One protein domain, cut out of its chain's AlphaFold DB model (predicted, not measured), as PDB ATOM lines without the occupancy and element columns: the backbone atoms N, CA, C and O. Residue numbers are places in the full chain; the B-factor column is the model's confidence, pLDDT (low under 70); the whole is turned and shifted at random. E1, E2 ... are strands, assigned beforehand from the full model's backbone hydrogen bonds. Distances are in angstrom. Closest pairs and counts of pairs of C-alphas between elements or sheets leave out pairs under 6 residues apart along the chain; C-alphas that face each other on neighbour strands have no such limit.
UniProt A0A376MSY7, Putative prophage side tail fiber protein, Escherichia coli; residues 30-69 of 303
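AT A GLANCE: This is residues 30 to 69 of the 303 residues of the protein "Putative prophage side tail fiber protein" of Escherichia coli (UniProt A0A376MSY7). The model has little regular structure: a narrow two-strand hairpin, E1 and E2, sticks out with its tip, residues 53 to 58, standing free, and at its other end lie a looping stretch, residues 30 to 48, and a tail, residues 63 to 69. The printed part has 40 residues, with two named strands in the order E1, E2, antiparallel, and no named helix; it is all strand by class, though under half of the residues are in named elements. It is loose and elongated, with a radius of gyration of the C-alphas of 12.8 A and spans of 40 by 20 by 12 A.

IN THESE COORDINATES: E1, residues 49 to 54, is 16.2 A long and begins at C-alpha 49 (37.198, 5.951, -7.852). E2, residues 57 to 62, is 16.7 A long and ends at C-alpha 62 (36.866, 8.014, -4.003).

HOW THE PARTS SIT: E1 and E2 form a hairpin with a tight link, their directions at 155 degrees. C-alphas 49 and 62 face each other at 4.4 A. N 52 and O 59, at 2.9 A, are within hydrogen-bond range.

THE WHOLE: The C-alphas farthest apart, of Asn 36 and Asp 56, are 40.1 A apart. The printed part has no cut, and no printed residue is under 70 in pLDDT.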
ATOM      1  N   ASP A  30      21.924  16.316  -0.297       82.69
ATOM      2  CA  ASP A  30      22.773  15.116  -0.337       82.69
ATOM      3  C   ASP A  30      23.818  15.176  -1.460       82.69
ATOM      4  O   ASP A  30      24.927  14.652  -1.337       82.69
ATOM      5  N   VAL A  31      23.469  15.849  -2.558       81.62
ATOM      6  CA  VAL A  31      24.353  16.159  -3.677       81.62
ATOM      7  C   VAL A  31      24.239  17.646  -3.981       81.62
ATOM      8  O   VAL A  31      23.144  18.154  -4.219       81.62
ATOM      9  N   TRP A  32      25.375  18.340  -4.013       84.88
ATOM     10  CA  TRP A  32      25.434  19.752  -4.376       84.88
ATOM     11  C   TRP A  32      26.517  19.976  -5.414       84.88
ATOM     12  O   TRP A  32      27.706  19.855  -5.125       84.88
ATOM     13  N   ILE A  33      26.084  20.334  -6.616       84.69
ATOM     14  CA  ILE A  33      26.957  20.616  -7.746       84.69
ATOM     15  C   ILE A  33      26.648  22.030  -8.236       84.69
ATOM     16  O   ILE A  33      25.649  22.230  -8.931       84.69
ATOM     17  N   PRO A  34      27.444  23.043  -7.867       80.44
ATOM     18  CA  PRO A  34      27.404  24.310  -8.573       80.44
ATOM     19  C   PRO A  34      27.874  24.085 -10.016       80.44
ATOM     20  O   PRO A  34      29.045  23.808 -10.259       80.44
ATOM     21  N   PHE A  35      26.978  24.234 -10.994       79.75
ATOM     22  CA  PHE A  35      27.331  24.205 -12.421       79.75
ATOM     23  C   PHE A  35      28.020  25.505 -12.863       79.75
ATOM     24  O   PHE A  35      27.573  26.215 -13.765       79.75
ATOM     25  N   ASN A  36      29.113  25.829 -12.177       78.50
ATOM     26  CA  ASN A  36      30.067  26.857 -12.554       78.50
ATOM     27  C   ASN A  36      31.230  26.223 -13.343       78.50
ATOM     28  O   ASN A  36      31.235  25.031 -13.636       78.50
ATOM     29  N   ASP A  37      32.211  27.045 -13.690       76.94
ATOM     30  CA  ASP A  37      33.400  26.673 -14.457       76.94
ATOM     31  C   ASP A  37      34.279  25.595 -13.808       76.94
ATOM     32  O   ASP A  37      34.996  24.906 -14.528       76.94
ATOM     33  N   SER A  38      34.203  25.408 -12.486       78.62
ATOM     34  CA  SER A  38      34.954  24.356 -11.789       78.62
ATOM     35  C   SER A  38      34.337  22.964 -11.940       78.62
ATOM     36  O   SER A  38      35.064  21.976 -11.928       78.62
ATOM     37  N   LEU A  39      33.005  22.874 -12.083       84.12
ATOM     38  CA  LEU A  39      32.242  21.618 -12.007       84.12
ATOM     39  C   LEU A  39      32.519  20.789 -10.732       84.12
ATOM     40  O   LEU A  39      32.215  19.590 -10.690       84.12
ATOM     41  N   ASP A  40      33.066  21.423  -9.692       86.31
ATOM     42  CA  ASP A  40      33.332  20.806  -8.400       86.31
ATOM     43  C   ASP A  40      32.016  20.544  -7.665       86.31
ATOM     44  O   ASP A  40      31.136  21.401  -7.578       86.31
ATOM     45  N   MET A  41      31.885  19.360  -7.077       84.94
ATOM     46  CA  MET A  41      30.773  19.008  -6.206       84.94
ATOM     47  C   MET A  41      31.125  19.378  -4.764       84.94
ATOM     48  O   MET A  41      32.078  18.857  -4.179       84.94
ATOM     49  N   LEU A  42      30.305  20.238  -4.163       83.56
ATOM     50  CA  LEU A  42      30.433  20.678  -2.773       83.56
ATOM     51  C   LEU A  42      29.920  19.617  -1.786       83.56
ATOM     52  O   LEU A  42      30.442  19.490  -0.679       83.56
ATOM     53  N   ALA A  43      28.925  18.823  -2.195       81.12
ATOM     54  CA  ALA A  43      28.365  17.714  -1.422       81.12
ATOM     55  C   ALA A  43      28.024  16.522  -2.333       81.12
ATOM     56  O   ALA A  43      27.797  16.694  -3.532       81.12
ATOM     57  N   GLY A  44      28.003  15.314  -1.764       78.25
ATOM     58  CA  GLY A  44      27.794  14.051  -2.487       78.25
ATOM     59  C   GLY A  44      29.044  13.174  -2.594       78.25
ATOM     60  O   GLY A  44      30.148  13.569  -2.197       78.25
ATOM     61  N   PHE A  45      28.865  11.952  -3.099       79.19
ATOM     62  CA  PHE A  45      29.957  11.010  -3.369       79.19
ATOM     63  C   PHE A  45      30.687  11.367  -4.666       79.19
ATOM     64  O   PHE A  45      30.092  11.929  -5.582       79.19
ATOM     65  N   SER A  46      31.982  11.034  -4.747       74.81
ATOM     66  CA  SER A  46      32.723  11.217  -5.998       74.81
ATOM     67  C   SER A  46      32.090  10.364  -7.104       74.81
ATOM     68  O   SER A  46      31.815   9.185  -6.870       74.81
ATOM     69  N   PRO A  47      31.927  10.905  -8.325       73.75
ATOM     70  CA  PRO A  47      31.466  10.141  -9.482       73.75
ATOM     71  C   PRO A  47      32.557   9.202 -10.027       73.75
ATOM     72  O   PRO A  47      32.430   8.638 -11.116       73.75
ATOM     73  N   SER A  48      33.685   9.064  -9.325       76.19
ATOM     74  CA  SER A  48      34.791   8.210  -9.729       76.19
ATOM     75  C   SER A  48      35.502   7.590  -8.535       76.19
ATOM     76  O   SER A  48      35.376   8.048  -7.403       76.19
ATOM     77  N   TYR A  49      36.283   6.551  -8.810       80.00
ATOM     78  CA  TYR A  49      37.198   5.951  -7.852       80.00
ATOM     79  C   TYR A  49      38.600   5.931  -8.456       80.00
ATOM     80  O   TYR A  49      38.765   5.676  -9.651       80.00
ATOM     81  N   LYS A  50      39.603   6.225  -7.635       81.62
ATOM     82  CA  LYS A  50      41.023   6.096  -7.958       81.62
ATOM     83  C   LYS A  50      41.541   4.808  -7.325       81.62
ATOM     84  O   LYS A  50      41.186   4.482  -6.193       81.62
ATOM     85  N   LYS A  51      42.375   4.082  -8.065       85.31
ATOM     86  CA  LYS A  51      43.073   2.886  -7.586       85.31
ATOM     87  C   LYS A  51      44.530   3.248  -7.332       85.31
ATOM     88  O   LYS A  51      45.174   3.802  -8.221       85.31
ATOM     89  N   ILE A  52      45.026   2.962  -6.135       83.75
ATOM     90  CA  ILE A  52      46.438   3.108  -5.775       83.75
ATOM     91  C   ILE A  52      46.981   1.714  -5.487       83.75
ATOM     92  O   ILE A  52      46.431   1.006  -4.647       83.75
ATOM     93  N   VAL A  53      48.046   1.332  -6.190       86.00
ATOM     94  CA  VAL A  53      48.743   0.057  -5.982       86.00
ATOM     95  C   VAL A  53      49.998   0.320  -5.154       86.00
ATOM     96  O   VAL A  53      50.808   1.174  -5.523       86.00
ATOM     97  N   ILE A  54      50.149  -0.389  -4.036       84.56
ATOM     98  CA  ILE A  54      51.329  -0.334  -3.164       84.56
ATOM     99  C   ILE A  54      51.816  -1.771  -2.957       84.56
ATOM    100  O   ILE A  54      51.232  -2.525  -2.187       84.56
ATOM    101  N   GLY A  55      52.890  -2.158  -3.647       87.81
ATOM    102  CA  GLY A  55      53.330  -3.557  -3.662       87.81
ATOM    103  C   GLY A  55      52.275  -4.452  -4.317       87.81
ATOM    104  O   GLY A  55      51.852  -4.161  -5.434       87.81
ATOM    105  N   ASP A  56      51.848  -5.499  -3.607       88.44
ATOM    106  CA  ASP A  56      50.790  -6.420  -4.053       88.44
ATOM    107  C   ASP A  56      49.373  -5.959  -3.646       88.44
ATOM    108  O   ASP A  56      48.385  -6.567  -4.059       88.44
ATOM    109  N   ASP A  57      49.254  -4.879  -2.864       85.25
ATOM    110  CA  ASP A  57      47.972  -4.370  -2.376       85.25
ATOM    111  C   ASP A  57      47.374  -3.315  -3.320       85.25
ATOM    112  O   ASP A  57      48.038  -2.357  -3.730       85.25
ATOM    113  N   GLU A  58      46.077  -3.446  -3.611       87.94
ATOM    114  CA  GLU A  58      45.294  -2.475  -4.381       87.94
ATOM    115  C   GLU A  58      44.257  -1.782  -3.482       87.94
ATOM    116  O   GLU A  58      43.318  -2.402  -2.983       87.94
ATOM    117  N   ILE A  59      44.396  -0.467  -3.302       86.38
ATOM    118  CA  ILE A  59      43.466   0.359  -2.525       86.38
ATOM    119  C   ILE A  59      42.585   1.157  -3.485       86.38
ATOM    120  O   ILE A  59      43.072   1.956  -4.286       86.38
ATOM    121  N   THR A  60      41.267   0.981  -3.372       84.88
ATOM    122  CA  THR A  60      40.276   1.799  -4.085       84.88
ATOM    123  C   THR A  60      39.788   2.923  -3.176       84.88
ATOM    124  O   THR A  60      39.285   2.666  -2.086       84.88
ATOM    125  N   MET A  61      39.901   4.171  -3.627       83.06
ATOM    126  CA  MET A  61      39.432   5.357  -2.903       83.06
ATOM    127  C   MET A  61      38.551   6.241  -3.790       83.06
ATOM    128  O   MET A  61      38.700   6.199  -5.013       83.06
ATOM    129  N   PRO A  62      37.628   7.041  -3.226       78.44
ATOM    130  CA  PRO A  62      36.866   8.014  -4.003       78.44
ATOM    131  C   PRO A  62      37.811   8.956  -4.756       78.44
ATOM    132  O   PRO A  62      38.800   9.430  -4.200       78.44
ATOM    133  N   GLY A  63      37.526   9.187  -6.033       77.06
ATOM    134  CA  GLY A  63      38.264  10.133  -6.855       77.06
ATOM    135  C   GLY A  63      37.880  11.578  -6.556       77.06
ATOM    136  O   GLY A  63      37.211  11.882  -5.565       77.06
ATOM    137  N   ASP A  64      38.276  12.483  -7.448       80.25
ATOM    138  CA  ASP A  64      37.938  13.897  -7.296       80.25
ATOM    139  C   ASP A  64      36.424  14.074  -7.442       80.25
ATOM    140  O   ASP A  64      35.761  13.365  -8.209       80.25
ATOM    141  N   LYS A  65      35.851  14.988  -6.665       82.94
ATOM    142  CA  LYS A  65      34.426  15.310  -6.721       82.94
ATOM    143  C   LYS A  65      34.173  16.317  -7.837       82.94
ATOM    144  O   LYS A  65      33.743  17.423  -7.570       82.94
ATOM    145  N   VAL A  66      34.475  15.937  -9.071       82.56
ATOM    146  CA  VAL A  66      34.295  16.791 -10.251       82.56
ATOM    147  C   VAL A  66      33.358  16.087 -11.209       82.56
ATOM    148  O   VAL A  66      33.534  14.894 -11.491       82.56
ATOM    149  N   VAL A  67      32.359  16.805 -11.714       83.19
ATOM    150  CA  VAL A  67      31.470  16.258 -12.739       83.19
ATOM    151  C   VAL A  67      32.259  16.014 -14.016       83.19
ATOM    152  O   VAL A  67      32.950  16.891 -14.529       83.19
ATOM    153  N   LYS A  68      32.148  14.793 -14.538       84.56
ATOM    154  CA  LYS A  68      32.718  14.449 -15.836       84.56
ATOM    155  C   LYS A  68      31.787  14.959 -16.921       84.56
ATOM    156  O   LYS A  68      30.591  14.717 -16.850       84.56
ATOM    157  N   PHE A  69      32.366  15.615 -17.913       89.50
ATOM    158  CA  PHE A  69      31.673  16.063 -19.108       89.50
ATOM    159  C   PHE A  69      32.209  15.303 -20.315       89.50
ATOM    160  O   PHE A  69      33.426  15.120 -20.449       89.50
TER     161      PHE A  69